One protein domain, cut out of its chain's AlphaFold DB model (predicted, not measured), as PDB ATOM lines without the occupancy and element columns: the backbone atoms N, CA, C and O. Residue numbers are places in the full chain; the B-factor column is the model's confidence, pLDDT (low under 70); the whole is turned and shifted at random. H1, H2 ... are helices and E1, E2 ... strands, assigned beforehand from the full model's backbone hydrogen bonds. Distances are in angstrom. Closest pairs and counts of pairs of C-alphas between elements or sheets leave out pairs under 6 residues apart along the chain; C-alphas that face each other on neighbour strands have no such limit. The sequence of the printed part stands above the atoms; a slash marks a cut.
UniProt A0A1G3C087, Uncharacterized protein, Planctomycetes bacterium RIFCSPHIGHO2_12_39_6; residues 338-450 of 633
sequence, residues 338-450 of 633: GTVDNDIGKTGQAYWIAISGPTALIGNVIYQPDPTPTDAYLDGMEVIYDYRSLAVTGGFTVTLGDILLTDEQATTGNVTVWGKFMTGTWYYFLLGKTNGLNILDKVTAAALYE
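This is residues 338 to 450 of the 633 residues of an uncharacterized protein of Planctomycetes bacterium RIFCSPHIGHO2_12_39_6 (UniProt A0A1G3C087). The chain is wound in stacked turns as a flattened coil, passing back and forth between two sheets that are partly face to face: E1, E3 and E5 make one wall, E2 and E4 the other. The hairpin of E6 and E7 extends the second wall at one end of the coil, and a long link leads past it to H2, out beyond E7. The 113 printed residues hold, in order, E1 E2 E3 E4 E5 H1 E6 E7 H2; the class is mixed, with under half of the residues in named elements. The whole is compact, with a radius of gyration of the C-alphas of 14.5 A and spans of 38 by 33 by 19 A.

E1, residues 338 to 342, is parallel to E3, residues 365 to 369, with N 340 and O 366 at 2.8 A. E3 is parallel to E5, residues 398 to 400, with N 367 and O 399 at 2.9 A. E2, residues 351 to 356, is parallel to E4, residues 382 to 387, with N 353 and O 384 at 2.8 A. E4 is antiparallel to E6, residues 415 to 422, with N 385 and O 417 at 2.8 A. E6 forms a hairpin with E7, residues 425 to 431, with N 427 and O 420 at 2.8 A; this sheet, E2 E4 E6 E7, is twisted. The closest C-alphas of E4 and E5 are those of Tyr 385 and Leu 400, 6.7 A apart. H1, residues 407 to 412, only grazes the sheet E1 E3 E5. H2, residues 444 to 450, is apart from E6. Each O i to N i+4 pair is within hydrogen-bond range in H1, and 2 of 3 in H2.

E1 begins at C-alpha 338 (27.513, 30.197, -31.483). E2 is 16.3 A long, E4 16.4 A, E6 22.8 A and E7 19.3 A. H2 ends at C-alpha 450 (-6.266, 35.235, -31.359).

The farthest C-alphas, Thr 374 and Gly 436, are 40.4 A apart. The printed part has no cut; the links E3 to E4 and E7 to H2 are long. Mean pLDDT of the printed part is 71.3, and residues 431 to 450 are among those under 70.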
ATOM      1  N   GLY A 338      27.910  30.549 -32.850       89.56
ATOM      2  CA  GLY A 338      27.513  30.197 -31.483       89.56
ATOM      3  C   GLY A 338      26.353  31.027 -30.929       89.56
ATOM      4  O   GLY A 338      25.785  31.874 -31.616       89.56
ATOM      5  N   THR A 339      25.999  30.758 -29.675       91.81
ATOM      6  CA  THR A 339      24.965  31.496 -28.940       91.81
ATOM      7  C   THR A 339      25.613  32.557 -28.059       91.81
ATOM      8  O   THR A 339      26.615  32.291 -27.396       91.81
ATOM      9  N   VAL A 340      25.036  33.754 -28.064       91.06
ATOM     10  CA  VAL A 340      25.362  34.856 -27.165       91.06
ATOM     11  C   VAL A 340      24.182  35.036 -26.221       91.06
ATOM     12  O   VAL A 340      23.112  35.482 -26.638       91.06
ATOM     13  N   ASP A 341      24.405  34.670 -24.966       89.44
ATOM     14  CA  ASP A 341      23.451  34.855 -23.881       89.44
ATOM     15  C   ASP A 341      23.647  36.253 -23.282       89.44
ATOM     16  O   ASP A 341      24.730  36.610 -22.810       89.44
ATOM     17  N   ASN A 342      22.606  37.074 -23.369       84.31
ATOM     18  CA  ASN A 342      22.598  38.444 -22.887       84.31
ATOM     19  C   ASN A 342      22.020  38.486 -21.467       84.31
ATOM     20  O   ASN A 342      20.835  38.202 -21.266       84.31
ATOM     21  N   ASP A 343      22.840  38.876 -20.487       73.88
ATOM     22  CA  ASP A 343      22.384  39.121 -19.115       73.88
ATOM     23  C   ASP A 343      21.654  40.472 -19.054       73.88
ATOM     24  O   ASP A 343      22.228  41.542 -18.830       73.88
ATOM     25  N   ILE A 344      20.357  40.426 -19.349       70.81
ATOM     26  CA  ILE A 344      19.464  41.583 -19.321       70.81
ATOM     27  C   ILE A 344      19.209  41.927 -17.846       70.81
ATOM     28  O   ILE A 344      18.332  41.355 -17.202       70.81
ATOM     29  N   GLY A 345      20.038  42.828 -17.312       56.19
ATOM     30  CA  GLY A 345      20.217  43.058 -15.877       56.19
ATOM     31  C   GLY A 345      18.982  43.394 -15.011       56.19
ATOM     32  O   GLY A 345      17.896  43.754 -15.461       56.19
ATOM     33  N   LYS A 346      19.252  43.330 -13.700       51.72
ATOM     34  CA  LYS A 346      18.424  43.313 -12.471       51.72
ATOM     35  C   LYS A 346      17.179  44.205 -12.272       51.72
ATOM     36  O   LYS A 346      16.596  44.122 -11.193       51.72
ATOM     37  N   THR A 347      16.746  45.082 -13.174       48.00
ATOM     38  CA  THR A 347      15.910  46.233 -12.732       48.00
ATOM     39  C   THR A 347      14.594  46.482 -13.471       48.00
ATOM     40  O   THR A 347      13.995  47.542 -13.288       48.00
ATOM     41  N   GLY A 348      14.077  45.520 -14.240       47.84
ATOM     42  CA  GLY A 348      12.771  45.687 -14.904       47.84
ATOM     43  C   GLY A 348      12.780  46.778 -15.983       47.84
ATOM     44  O   GLY A 348      11.785  47.467 -16.184       47.84
ATOM     45  N   GLN A 349      13.931  46.982 -16.623       57.59
ATOM     46  CA  GLN A 349      14.167  48.021 -17.625       57.59
ATOM     47  C   GLN A 349      14.027  47.451 -19.043       57.59
ATOM     48  O   GLN A 349      14.354  46.291 -19.277       57.59
ATOM     49  N   ALA A 350      13.609  48.285 -20.000       56.19
ATOM     50  CA  ALA A 350      13.796  47.994 -21.419       56.19
ATOM     51  C   ALA A 350      15.292  48.096 -21.773       56.19
ATOM     52  O   ALA A 350      15.923  49.120 -21.483       56.19
ATOM     53  N   TYR A 351      15.855  47.051 -22.383       72.19
ATOM     54  CA  TYR A 351      17.298  46.929 -22.633       72.19
ATOM     55  C   TYR A 351      17.632  46.951 -24.128       72.19
ATOM     56  O   TYR A 351      17.031  46.215 -24.903       72.19
ATOM     57  N   TRP A 352      18.585  47.784 -24.553       78.12
ATOM     58  CA  TRP A 352      18.962  47.939 -25.962       78.12
ATOM     59  C   TRP A 352      20.271  47.216 -26.284       78.12
ATOM     60  O   TRP A 352      21.326  47.585 -25.778       78.12
ATOM     61  N   ILE A 353      20.243  46.248 -27.193       84.81
ATOM     62  CA  ILE A 353      21.406  45.477 -27.640       84.81
ATOM     63  C   ILE A 353      21.711  45.864 -29.086       84.81
ATOM     64  O   ILE A 353      21.039  45.429 -30.019       84.81
ATOM     65  N   ALA A 354      22.724  46.704 -29.286       82.75
ATOM     66  CA  ALA A 354      23.163  47.123 -30.612       82.75
ATOM     67  C   ALA A 354      24.275  46.198 -31.128       82.75
ATOM     68  O   ALA A 354      25.379  46.192 -30.587       82.75
ATOM     69  N   ILE A 355      24.004  45.448 -32.196       86.25
ATOM     70  CA  ILE A 355      24.937  44.494 -32.809       86.25
ATOM     71  C   ILE A 355      25.492  45.115 -34.089       86.25
ATOM     72  O   ILE A 355      24.741  45.480 -34.994       86.25
ATOM     73  N   SER A 356      26.811  45.259 -34.186       83.12
ATOM     74  CA  SER A 356      27.451  45.960 -35.307       83.12
ATOM     75  C   SER A 356      28.802  45.356 -35.703       83.12
ATOM     76  O   SER A 356      29.320  44.466 -35.035       83.12
ATOM     77  N   GLY A 357      29.372  45.849 -36.806       74.62
ATOM     78  CA  GLY A 357      30.692  45.446 -37.303       74.62
ATOM     79  C   GLY A 357      30.638  44.266 -38.282       74.62
ATOM     80  O   GLY A 357      29.812  43.376 -38.097       74.62
ATOM     81  N   PRO A 358      31.458  44.261 -39.347       69.19
ATOM     82  CA  PRO A 358      31.462  43.186 -40.334       69.19
ATOM     83  C   PRO A 358      32.175  41.942 -39.791       69.19
ATOM     84  O   PRO A 358      33.297  42.040 -39.293       69.19
ATOM     85  N   THR A 359      31.561  40.772 -39.966       73.38
ATOM     86  CA  THR A 359      32.136  39.487 -39.545       73.38
ATOM     87  C   THR A 359      31.846  38.416 -40.597       73.38
ATOM     88  O   THR A 359      30.717  38.285 -41.072       73.38
ATOM     89  N   ALA A 360      32.866  37.639 -40.973       75.25
ATOM     90  CA  ALA A 360      32.674  36.435 -41.778       75.25
ATOM     91  C   ALA A 360      32.066  35.344 -40.888       75.25
ATOM     92  O   ALA A 360      32.705  34.898 -39.927       75.25
ATOM     93  N   LEU A 361      30.829  34.951 -41.189       75.00
ATOM     94  CA  LEU A 361      30.128  33.924 -40.426       75.00
ATOM     95  C   LEU A 361      30.616  32.541 -40.859       75.00
ATOM     96  O   LEU A 361      30.647  32.213 -42.042       75.00
ATOM     97  N   ILE A 362      31.005  31.732 -39.878       75.00
ATOM     98  CA  ILE A 362      31.522  30.369 -40.073       75.00
ATOM     99  C   ILE A 362      30.445  29.335 -39.680       75.00
ATOM    100  O   ILE A 362      30.583  28.148 -39.970       75.00
ATOM    101  N   GLY A 363      29.342  29.778 -39.068       79.94
ATOM    102  CA  GLY A 363      28.182  28.959 -38.723       79.94
ATOM    103  C   GLY A 363      27.024  29.793 -38.172       79.94
ATOM    104  O   GLY A 363      27.025  31.019 -38.282       79.94
ATOM    105  N   ASN A 364      26.043  29.123 -37.565       87.19
ATOM    106  CA  ASN A 364      24.843  29.757 -37.010       87.19
ATOM    107  C   ASN A 364      25.182  30.647 -35.806       87.19
ATOM    108  O   ASN A 364      26.051  30.291 -35.003       87.19
ATOM    109  N   VAL A 365      24.469  31.767 -35.681       89.56
ATOM    110  CA  VAL A 365      24.591  32.737 -34.587       89.56
ATOM    111  C   VAL A 365      23.219  33.024 -33.984       89.56
ATOM    112  O   VAL A 365      22.255  33.260 -34.713       89.56
ATOM    113  N   ILE A 366      23.137  33.025 -32.654       91.38
ATOM    114  CA  ILE A 366      21.910  33.322 -31.903       91.38
ATOM    115  C   ILE A 366      22.234  34.370 -30.838       91.38
ATOM    116  O   ILE A 366      23.176  34.182 -30.076       91.38
ATOM    117  N   TYR A 367      21.455  35.449 -30.777       91.62
ATOM    118  CA  TYR A 367      21.452  36.398 -29.660       91.62
ATOM    119  C   TYR A 367      20.144  36.239 -28.898       91.62
ATOM    120  O   TYR A 367      19.076  36.364 -29.497       91.62
ATOM    121  N   GLN A 368      20.215  35.951 -27.603       89.88
ATOM    122  CA  GLN A 368      19.037  35.675 -26.786       89.88
ATOM    123  C   GLN A 368      19.248  36.129 -25.336       89.88
ATOM    124  O   GLN A 368      20.389  36.265 -24.898       89.88
ATOM    125  N   PRO A 369      18.170  36.339 -24.561       88.31
ATOM    126  CA  PRO A 369      18.269  36.474 -23.113       88.31
ATOM    127  C   PRO A 369      18.910  35.225 -22.498       88.31
ATOM    128  O   PRO A 369      18.600  34.113 -22.929       88.31
ATOM    129  N   ASP A 370      19.767  35.413 -21.495       86.56
ATOM    130  CA  ASP A 370      20.371  34.320 -20.728       86.56
ATOM    131  C   ASP A 370      19.300  33.333 -20.204       86.56
ATOM    132  O   ASP A 370      18.408  33.722 -19.446       86.56
ATOM    133  N   PRO A 371      19.339  32.046 -20.594       82.56
ATOM    134  CA  PRO A 371      18.375  31.049 -20.129       82.56
ATOM    135  C   PRO A 371      18.533  30.704 -18.639       82.56
ATOM    136  O   PRO A 371      17.630  30.115 -18.041       82.56
ATOM    137  N   THR A 372      19.670  31.052 -18.033       83.06
ATOM    138  CA  THR A 372      19.992  30.867 -16.615       83.06
ATOM    139  C   THR A 372      20.399  32.198 -15.988       83.06
ATOM    140  O   THR A 372      21.515  32.319 -15.479       83.06
ATOM    141  N   PRO A 373      19.510  33.205 -16.010       77.06
ATOM    142  CA  PRO A 373      19.887  34.539 -15.592       77.06
ATOM    143  C   PRO A 373      20.240  34.535 -14.102       77.06
ATOM    144  O   PRO A 373      19.654  33.791 -13.306       77.06
ATOM    145  N   THR A 374      21.192  35.387 -13.714       70.81
ATOM    146  CA  THR A 374      21.609  35.538 -12.308       70.81
ATOM    147  C   THR A 374      20.413  35.850 -11.395       70.81
ATOM    148  O   THR A 374      20.390  35.431 -10.236       70.81
ATOM    149  N   ASP A 375      19.390  36.519 -11.937       69.31
ATOM    150  CA  ASP A 375      18.105  36.793 -11.297       69.31
ATOM    151  C   ASP A 375      16.948  36.480 -12.255       69.31
ATOM    152  O   ASP A 375      17.059  36.654 -13.465       69.31
ATOM    153  N   ALA A 376      15.807  36.040 -11.723       71.94
ATOM    154  CA  ALA A 376      14.668  35.646 -12.547       71.94
ATOM    155  C   ALA A 376      14.059  36.828 -13.331       71.94
ATOM    156  O   ALA A 376      13.841  37.906 -12.776       71.94
ATOM    157  N   TYR A 377      13.705  36.589 -14.597       75.50
ATOM    158  CA  TYR A 377      12.970  37.553 -15.416       75.50
ATOM    159  C   TYR A 377      11.577  37.840 -14.849       75.50
ATOM    160  O   TYR A 377      10.864  36.941 -14.396       75.50
ATOM    161  N   LEU A 378      11.183  39.112 -14.900       70.56
ATOM    162  CA  LEU A 378       9.894  39.599 -14.421       70.56
ATOM    163  C   LEU A 378       8.949  39.881 -15.589       70.56
ATOM    164  O   LEU A 378       9.368  40.352 -16.647       70.56
ATOM    165  N   ASP A 379       7.661  39.611 -15.377       67.50
ATOM    166  CA  ASP A 379       6.603  39.908 -16.343       67.50
ATOM    167  C   ASP A 379       6.628  41.392 -16.746       67.50
ATOM    168  O   ASP A 379       6.730  42.281 -15.897       67.50
ATOM    169  N   GLY A 380       6.574  41.656 -18.049       61.84
ATOM    170  CA  GLY A 380       6.637  42.996 -18.621       61.84
ATOM    171  C   GLY A 380       8.040  43.507 -18.959       61.84
ATOM    172  O   GLY A 380       8.124  44.595 -19.522       61.84
ATOM    173  N   MET A 381       9.117  42.762 -18.675       71.94
ATOM    174  CA  MET A 381      10.469  43.139 -19.116       71.94
ATOM    175  C   MET A 381      10.566  43.211 -20.642       71.94
ATOM    176  O   MET A 381       9.951  42.411 -21.344       71.94
ATOM    177  N   GLU A 382      11.362  44.149 -21.155       77.50
ATOM    178  CA  GLU A 382      11.504  44.385 -22.594       77.50
ATOM    179  C   GLU A 382      12.973  44.375 -23.033       77.50
ATOM    180  O   GLU A 382      13.873  44.788 -22.301       77.50
ATOM    181  N   VAL A 383      13.219  43.939 -24.265       82.00
ATOM    182  CA  VAL A 383      14.536  43.954 -24.908       82.00
ATOM    183  C   VAL A 383      14.401  44.420 -26.350       82.00
ATOM    184  O   VAL A 383      13.417  44.122 -27.016       82.00
ATOM    185  N   ILE A 384      15.379  45.160 -26.852       84.75
ATOM    186  CA  ILE A 384      15.448  45.599 -28.243       84.75
ATOM    187  C   ILE A 384      16.787  45.149 -28.808       84.75
ATOM    188  O   ILE A 384      17.830  45.637 -28.383       84.75
ATOM    189  N   TYR A 385      16.763  44.257 -29.790       87.06
ATOM    190  CA  TYR A 385      17.918  43.920 -30.612       87.06
ATOM    191  C   TYR A 385      17.946  44.835 -31.829       87.06
ATOM    192  O   TYR A 385      16.998  44.881 -32.605       87.06
ATOM    193  N   ASP A 386      19.046  45.548 -32.013       85.31
ATOM    194  CA  ASP A 386      19.281  46.452 -33.131       85.31
ATOM    195  C   ASP A 386      20.495  45.960 -33.919       85.31
ATOM    196  O   ASP A 386      21.651  46.204 -33.563       85.31
ATOM    197  N   TYR A 387      20.217  45.202 -34.972       85.88
ATOM    198  CA  TYR A 387      21.200  44.563 -35.826       85.88
ATOM    199  C   TYR A 387      21.567  45.475 -37.000       85.88
ATOM    200  O   TYR A 387      20.809  45.659 -37.953       85.88
ATOM    201  N   ARG A 388      22.778  46.031 -36.941       80.25
ATOM    202  CA  ARG A 388      23.376  46.924 -37.951       80.25
ATOM    203  C   ARG A 388      24.625  46.323 -38.598       80.25
ATOM    204  O   ARG A 388      25.447  47.048 -39.154       80.25
ATOM    205  N   SER A 389      24.821  45.017 -38.451       74.19
ATOM    206  CA  SER A 389      25.981  44.314 -38.994       74.19
ATOM    207  C   SER A 389      25.757  43.892 -40.453       74.19
ATOM    208  O   SER A 389      24.626  43.769 -40.915       74.19
ATOM    209  N   LEU A 390      26.865  43.687 -41.168       73.62
ATOM    210  CA  LEU A 390      26.922  43.172 -42.532       73.62
ATOM    211  C   LEU A 390      27.609  41.802 -42.475       73.62
ATOM    212  O   LEU A 390      28.843  41.723 -42.489       73.62
ATOM    213  N   ALA A 391      26.828  40.728 -42.348       70.50
ATOM    214  CA  ALA A 391      27.369  39.372 -42.388       70.50
ATOM    215  C   ALA A 391      27.962  39.076 -43.776       70.50
ATOM    216  O   ALA A 391      27.363  39.418 -44.797       70.50
ATOM    217  N   VAL A 392      29.134  38.431 -43.831       65.62
ATOM    218  CA  VAL A 392      29.804  38.082 -45.098       65.62
ATOM    219  C   VAL A 392      29.848  36.560 -45.283       65.62
ATOM    220  O   VAL A 392      30.258  35.837 -44.381       65.62
ATOM    221  N   THR A 393      29.397  36.134 -46.468       58.81
ATOM    222  CA  THR A 393      29.389  34.811 -47.134       58.81
ATOM    223  C   THR A 393      29.744  33.556 -46.312       58.81
ATOM    224  O   THR A 393      30.889  33.351 -45.923       58.81
ATOM    225  N   GLY A 394      28.774  32.637 -46.213       58.91
ATOM    226  CA  GLY A 394      28.862  31.274 -45.669       58.91
ATOM    227  C   GLY A 394      27.449  30.675 -45.573       58.91
ATOM    228  O   GLY A 394      26.482  31.416 -45.697       58.91
ATOM    229  N   GLY A 395      27.279  29.363 -45.390       63.47
ATOM    230  CA  GLY A 395      25.965  28.818 -45.012       63.47
ATOM    231  C   GLY A 395      25.696  29.164 -43.549       63.47
ATOM    232  O   GLY A 395      26.170  28.446 -42.673       63.47
ATOM    233  N   PHE A 396      25.033  30.289 -43.289       72.62
ATOM    234  CA  PHE A 396      24.837  30.826 -41.943       72.62
ATOM    235  C   PHE A 396      23.362  31.090 -41.657       72.62
ATOM    236  O   PHE A 396      22.557  31.275 -42.564       72.62
ATOM    237  N   THR A 397      23.029  31.179 -40.374       81.69
ATOM    238  CA  THR A 397      21.785  31.782 -39.900       81.69
ATOM    239  C   THR A 397      22.096  32.777 -38.791       81.69
ATOM    240  O   THR A 397      23.018  32.564 -38.002       81.69
ATOM    241  N   VAL A 398      21.333  33.868 -38.732       85.44
ATOM    242  CA  VAL A 398      21.372  34.834 -37.627       85.44
ATOM    243  C   VAL A 398      19.990  34.861 -36.996       85.44
ATOM    244  O   VAL A 398      19.009  35.114 -37.689       85.44
ATOM    245  N   THR A 399      19.909  34.588 -35.697       89.25
ATOM    246  CA  THR A 399      18.654  34.606 -34.934       89.25
ATOM    247  C   THR A 399      18.739  35.655 -33.829       89.25
ATOM    248  O   THR A 399      19.738  35.712 -33.112       89.25
ATOM    249  N   LEU A 400      17.707  36.491 -33.703       88.69
ATOM    250  CA  LEU A 400      17.556  37.495 -32.647       88.69
ATOM    251  C   LEU A 400      16.322  37.132 -31.810       88.69
ATOM    252  O   LEU A 400      15.195  37.259 -32.290       88.69
ATOM    253  N   GLY A 401      16.518  36.650 -30.584       87.50
ATOM    254  CA  GLY A 401      15.455  36.001 -29.817       87.50
ATOM    255  C   GLY A 401      14.974  34.734 -30.528       87.50
ATOM    256  O   GLY A 401      15.767  33.830 -30.781       87.50
ATOM    257  N   ASP A 402      13.692  34.688 -30.893       85.06
ATOM    258  CA  ASP A 402      13.095  33.624 -31.717       85.06
ATOM    259  C   ASP A 402      12.976  33.992 -33.214       85.06
ATOM    260  O   ASP A 402      12.501  33.186 -34.021       85.06
ATOM    261  N   ILE A 403      13.433  35.185 -33.614       84.06
ATOM    262  CA  ILE A 403      13.327  35.669 -34.993       84.06
ATOM    263  C   ILE A 403      14.566  35.267 -35.790       84.06
ATOM    264  O   ILE A 403      15.643  35.848 -35.643       84.06
ATOM    265  N   LEU A 404      14.392  34.299 -36.689       86.88
ATOM    266  CA  LEU A 404      15.380  33.950 -37.707       86.88
ATOM    267  C   LEU A 404      15.383  35.006 -38.822       86.88
ATOM    268  O   LEU A 404      14.374  35.204 -39.499       86.88
ATOM    269  N   LEU A 405      16.524  35.661 -39.032       83.50
ATOM    270  CA  LEU A 405      16.703  36.621 -40.119       83.50
ATOM    271  C   LEU A 405      16.844  35.904 -41.462       83.50
ATOM    272  O   LEU A 405      17.482  34.854 -41.554       83.50
ATOM    273  N   THR A 406      16.305  36.504 -42.524       81.62
ATOM    274  CA  THR A 406      16.602  36.062 -43.891       81.62
ATOM    275  C   THR A 406      18.053  36.375 -44.258       81.62
ATOM    276  O   THR A 406      18.657  37.302 -43.714       81.62
ATOM    277  N   ASP A 407      18.611  35.658 -45.235       76.44
ATOM    278  CA  ASP A 407      19.966  35.922 -45.741       76.44
ATOM    279  C   ASP A 407      20.140  37.387 -46.175       76.44
ATOM    280  O   ASP A 407      21.174  38.008 -45.925       76.44
ATOM    281  N   GLU A 408      19.105  37.982 -46.775       76.44
ATOM    282  CA  GLU A 408      19.099  39.396 -47.154       76.44
ATOM    283  C   GLU A 408      19.131  40.316 -45.923       76.44
ATOM    284  O   GLU A 408      19.933  41.244 -45.870       76.44
ATOM    285  N   GLN A 409      18.324  40.043 -44.897       78.94
ATOM    286  CA  GLN A 409      18.311  40.808 -43.644       78.94
ATOM    287  C   GLN A 409      19.647  40.721 -42.894       78.94
ATOM    288  O   GLN A 409      20.168  41.730 -42.420       78.94
ATOM    289  N   ALA A 410      20.237  39.529 -42.827       79.31
ATOM    290  CA  ALA A 410      21.510  39.294 -42.155       79.31
ATOM    291  C   ALA A 410      22.702  39.951 -42.883       79.31
ATOM    292  O   ALA A 410      23.653  40.394 -42.236       79.31
ATOM    293  N   THR A 411      22.655  40.046 -44.217       77.56
ATOM    294  CA  THR A 411      23.727  40.651 -45.031       77.56
ATOM    295  C   THR A 411      23.587  42.162 -45.204       77.56
ATOM    296  O   THR A 411      24.602  42.842 -45.346       77.56
ATOM    297  N   THR A 412      22.364  42.705 -45.182       74.31
ATOM    298  CA  THR A 412      22.103  44.149 -45.361       74.31
ATOM    299  C   THR A 412      22.008  44.930 -44.049       74.31
ATOM    300  O   THR A 412      22.263  46.137 -44.048       74.31
ATOM    301  N   GLY A 413      21.689  44.265 -42.935       74.00
ATOM    302  CA  GLY A 413      21.542  44.900 -41.627       74.00
ATOM    303  C   GLY A 413      20.285  45.774 -41.515       74.00
ATOM    304  O   GLY A 413      19.310  45.594 -42.242       74.00
ATOM    305  N   ASN A 414      20.304  46.734 -40.583       75.50
ATOM    306  CA  ASN A 414      19.174  47.611 -40.234       75.50
ATOM    307  C   ASN A 414      17.902  46.840 -39.864       75.50
ATOM    308  O   ASN A 414      16.799  47.152 -40.320       75.50
ATOM    309  N   VAL A 415      18.067  45.823 -39.025       78.94
ATOM    310  CA  VAL A 415      16.965  45.037 -38.488       78.94
ATOM    311  C   VAL A 415      16.803  45.361 -37.014       78.94
ATOM    312  O   VAL A 415      17.763  45.272 -36.254       78.94
ATOM    313  N   THR A 416      15.588  45.701 -36.596       81.00
ATOM    314  CA  THR A 416      15.268  45.862 -35.178       81.00
ATOM    315  C   THR A 416      14.256  44.802 -34.763       81.00
ATOM    316  O   THR A 416      13.264  44.590 -35.453       81.00
ATOM    317  N   VAL A 417      14.497  44.127 -33.644       83.31
ATOM    318  CA  VAL A 417      13.585  43.157 -33.025       83.31
ATOM    319  C   VAL A 417      13.309  43.609 -31.598       83.31
ATOM    320  O   VAL A 417      14.238  43.878 -30.847       83.31
ATOM    321  N   TRP A 418      12.042  43.693 -31.215       82.94
ATOM    322  CA  TRP A 418      11.600  43.971 -29.853       82.94
ATOM    323  C   TRP A 418      11.065  42.701 -29.213       82.94
ATOM    324  O   TRP A 418      10.245  42.015 -29.807       82.94
ATOM    325  N   GLY A 419      11.545  42.390 -28.018       82.38
ATOM    326  CA  GLY A 419      11.120  41.272 -27.199       82.38
ATOM    327  C   GLY A 419      10.444  41.747 -25.922       82.38
ATOM    328  O   GLY A 419      10.871  42.738 -25.333       82.38
ATOM    329  N   LYS A 420       9.432  41.012 -25.465       79.50
ATOM    330  CA  LYS A 420       8.760  41.228 -24.185       79.50
ATOM    331  C   LYS A 420       8.600  39.919 -23.423       79.50
ATOM    332  O   LYS A 420       8.121  38.937 -23.985       79.50
ATOM    333  N   PHE A 421       8.970  39.907 -22.148       77.38
ATOM    334  CA  PHE A 421       8.772  38.765 -21.265       77.38
ATOM    335  C   PHE A 421       7.362  38.798 -20.690       77.38
ATOM    336  O   PHE A 421       6.991  39.763 -20.024       77.38
ATOM    337  N   MET A 422       6.563  37.769 -20.959       73.56
ATOM    338  CA  MET A 422       5.215  37.630 -20.417       73.56
ATOM    339  C   MET A 422       4.961  36.191 -19.981       73.56
ATOM    340  O   MET A 422       5.329  35.250 -20.683       73.56
ATOM    341  N   THR A 423       4.305  35.982 -18.843       75.38
ATOM    342  CA  THR A 423       3.869  34.652 -18.376       75.38
ATOM    343  C   THR A 423       4.985  33.593 -18.345       75.38
ATOM    344  O   THR A 423       4.747  32.411 -18.580       75.38
ATOM    345  N   GLY A 424       6.227  34.008 -18.071       72.56
ATOM    346  CA  GLY A 424       7.383  33.108 -18.001       72.56
ATOM    347  C   GLY A 424       8.093  32.843 -19.335       72.56
ATOM    348  O   GLY A 424       9.004  32.021 -19.364       72.56
ATOM    349  N   THR A 425       7.698  33.504 -20.430       78.44
ATOM    350  CA  THR A 425       8.263  33.303 -21.777       78.44
ATOM    351  C   THR A 425       8.558  34.639 -22.467       78.44
ATOM    352  O   THR A 425       7.825  35.611 -22.288       78.44
ATOM    353  N   TRP A 426       9.624  34.709 -23.270       81.44
ATOM    354  CA  TRP A 426       9.904  35.864 -24.129       81.44
ATOM    355  C   TRP A 426       9.149  35.768 -25.460       81.44
ATOM    356  O   TRP A 426       9.154  34.723 -26.103       81.44
ATOM    357  N   TYR A 427       8.549  36.877 -25.887       78.38
ATOM    358  CA  TYR A 427       7.859  37.026 -27.169       78.38
ATOM    359  C   TYR A 427       8.528  38.119 -27.985       78.38
ATOM    360  O   TYR A 427       8.688  39.221 -27.461       78.38
ATOM    361  N   TYR A 428       8.871  37.863 -29.250       81.75
ATOM    362  CA  TYR A 428       9.591  38.833 -30.075       81.75
ATOM    363  C   TYR A 428       8.833  39.264 -31.330       81.75
ATOM    364  O   TYR A 428       7.978  38.566 -31.874       81.75
ATOM    365  N   PHE A 429       9.160  40.469 -31.787       75.81
ATOM    366  CA  PHE A 429       8.495  41.175 -32.867       75.81
ATOM    367  C   PHE A 429       9.521  41.959 -33.674       75.81
ATOM    368  O   PHE A 429      10.305  42.730 -33.127       75.81
ATOM    369  N   LEU A 430       9.487  41.828 -34.994       75.75
ATOM    370  CA  LEU A 430      10.302  42.650 -35.884       75.75
ATOM    371  C   LEU A 430       9.747  44.089 -35.930       75.75
ATOM    372  O   LEU A 430       8.592  44.303 -36.302       75.75
ATOM    373  N   LEU A 431      10.566  45.081 -35.583       64.56
ATOM    374  CA  LEU A 431      10.246  46.505 -35.656       64.56
ATOM    375  C   LEU A 431      10.901  47.142 -36.893       64.56
ATOM    376  O   LEU A 431      12.109  47.341 -36.945       64.56
ATOM    377  N   GLY A 432      10.090  47.553 -37.870       57.00
ATOM    378  CA  GLY A 432      10.525  48.440 -38.959       57.00
ATOM    379  C   GLY A 432      10.992  47.761 -40.257       57.00
ATOM    380  O   GLY A 432      11.460  46.629 -40.283       57.00
ATOM    381  N   LYS A 433      10.803  48.489 -41.367       47.81
ATOM    382  CA  LYS A 433      10.992  48.048 -42.761       47.81
ATOM    383  C   LYS A 433      12.460  47.759 -43.094       47.81
ATOM    384  O   LYS A 433      13.263  48.686 -43.140       47.81
ATOM    385  N   THR A 434      12.760  46.536 -43.519       41.62
ATOM    386  CA  THR A 434      13.924  46.258 -44.372       41.62
ATOM    387  C   THR A 434      13.514  46.498 -45.832       41.62
ATOM    388  O   THR A 434      12.539  45.911 -46.294       41.62
ATOM    389  N   ASN A 435      14.189  47.420 -46.532       43.69
ATOM    390  CA  ASN A 435      14.192  47.595 -47.999       43.69
ATOM    391  C   ASN A 435      12.932  47.148 -48.783       43.69
ATOM    392  O   ASN A 435      13.009  46.362 -49.721       43.69
ATOM    393  N   GLY A 436      11.758  47.693 -48.456       40.56
ATOM    394  CA  GLY A 436      10.574  47.570 -49.316       40.56
ATOM    395  C   GLY A 436       9.738  46.290 -49.184       40.56
ATOM    396  O   GLY A 436       8.732  46.194 -49.886       40.56
ATOM    397  N   LEU A 437      10.040  45.366 -48.263       40.53
ATOM    398  CA  LEU A 437       9.063  44.344 -47.864       40.53
ATOM    399  C   LEU A 437       8.118  44.907 -46.793       40.53
ATOM    400  O   LEU A 437       8.534  45.379 -45.733       40.53
ATOM    401  N   ASN A 438       6.818  44.893 -47.091       37.75
ATOM    402  CA  ASN A 438       5.769  45.302 -46.164       37.75
ATOM    403  C   ASN A 438       5.694  44.298 -45.006       37.75
ATOM    404  O   ASN A 438       5.398  43.125 -45.228       37.75
ATOM    405  N   ILE A 439       5.901  44.767 -43.775       43.09
ATOM    406  CA  ILE A 439       5.564  44.004 -42.570       43.09
ATOM    407  C   ILE A 439       4.043  43.987 -42.466       43.09
ATOM    408  O   ILE A 439       3.417  44.883 -41.907       43.09
ATOM    409  N   LEU A 440       3.457  42.966 -43.075       42.44
ATOM    410  CA  LEU A 440       2.169  42.427 -42.685       42.44
ATOM    411  C   LEU A 440       2.111  40.963 -43.124       42.44
ATOM    412  O   LEU A 440       1.174  40.562 -43.811       42.44
ATOM    413  N   ASP A 441       3.117  40.166 -42.753       39.97
ATOM    414  CA  ASP A 441       2.937  38.722 -42.829       39.97
ATOM    415  C   ASP A 441       2.133  38.292 -41.599       39.97
ATOM    416  O   ASP A 441       2.611  38.217 -40.467       39.97
ATOM    417  N   LYS A 442       0.829  38.166 -41.838       41.69
ATOM    418  CA  LYS A 442      -0.269  38.019 -40.878       41.69
ATOM    419  C   LYS A 442      -0.258  36.690 -40.105       41.69
ATOM    420  O   LYS A 442      -1.310  36.269 -39.644       41.69
ATOM    421  N   VAL A 443       0.876  36.010 -39.964       41.72
ATOM    422  CA  VAL A 443       0.896  34.641 -39.422       41.72
ATOM    423  C   VAL A 443       1.214  34.609 -37.923       41.72
ATOM    424  O   VAL A 443       0.588  33.847 -37.197       41.72
ATOM    425  N   THR A 444       2.082  35.487 -37.409       42.59
ATOM    426  CA  THR A 444       2.464  35.491 -35.978       42.59
ATOM    427  C   THR A 444       1.769  36.570 -35.148       42.59
ATOM    428  O   THR A 444       1.395  36.315 -34.007       42.59
ATOM    429  N   ALA A 445       1.474  37.742 -35.721       41.12
ATOM    430  CA  ALA A 445       0.656  38.753 -35.038       41.12
ATOM    431  C   ALA A 445      -0.815  38.316 -34.895       41.12
ATOM    432  O   ALA A 445      -1.464  38.659 -33.911       41.12
ATOM    433  N   ALA A 446      -1.332  37.514 -35.836       41.59
ATOM    434  CA  ALA A 446      -2.658  36.916 -35.701       41.59
ATOM    435  C   ALA A 446      -2.710  35.943 -34.515       41.59
ATOM    436  O   ALA A 446      -3.661  35.997 -33.753       41.59
ATOM    437  N   ALA A 447      -1.660  35.147 -34.281       39.53
ATOM    438  CA  ALA A 447      -1.626  34.185 -33.178       39.53
ATOM    439  C   ALA A 447      -1.699  34.839 -31.782       39.53
ATOM    440  O   ALA A 447      -2.273  34.259 -30.865       39.53
ATOM    441  N   LEU A 448      -1.172  36.059 -31.617       41.25
ATOM    442  CA  LEU A 448      -1.228  36.796 -30.347       41.25
ATOM    443  C   LEU A 448      -2.540  37.566 -30.142       41.25
ATOM    444  O   LEU A 448      -3.027  37.634 -29.016       41.25
ATOM    445  N   TYR A 449      -3.148  38.099 -31.208       41.34
ATOM    446  CA  TYR A 449      -4.499  38.667 -31.107       41.34
ATOM    447  C   TYR A 449      -5.572  37.577 -30.955       41.34
ATOM    448  O   TYR A 449      -6.548  37.798 -30.246       41.34
ATOM    449  N   GLU A 450      -5.381  36.394 -31.544       38.97
ATOM    450  CA  GLU A 450      -6.266  35.235 -31.359       38.97
ATOM    451  C   GLU A 450      -6.209  34.708 -29.914       38.97
ATOM    452  O   GLU A 450      -7.242  34.327 -29.379       38.97
TER     453      GLU A 450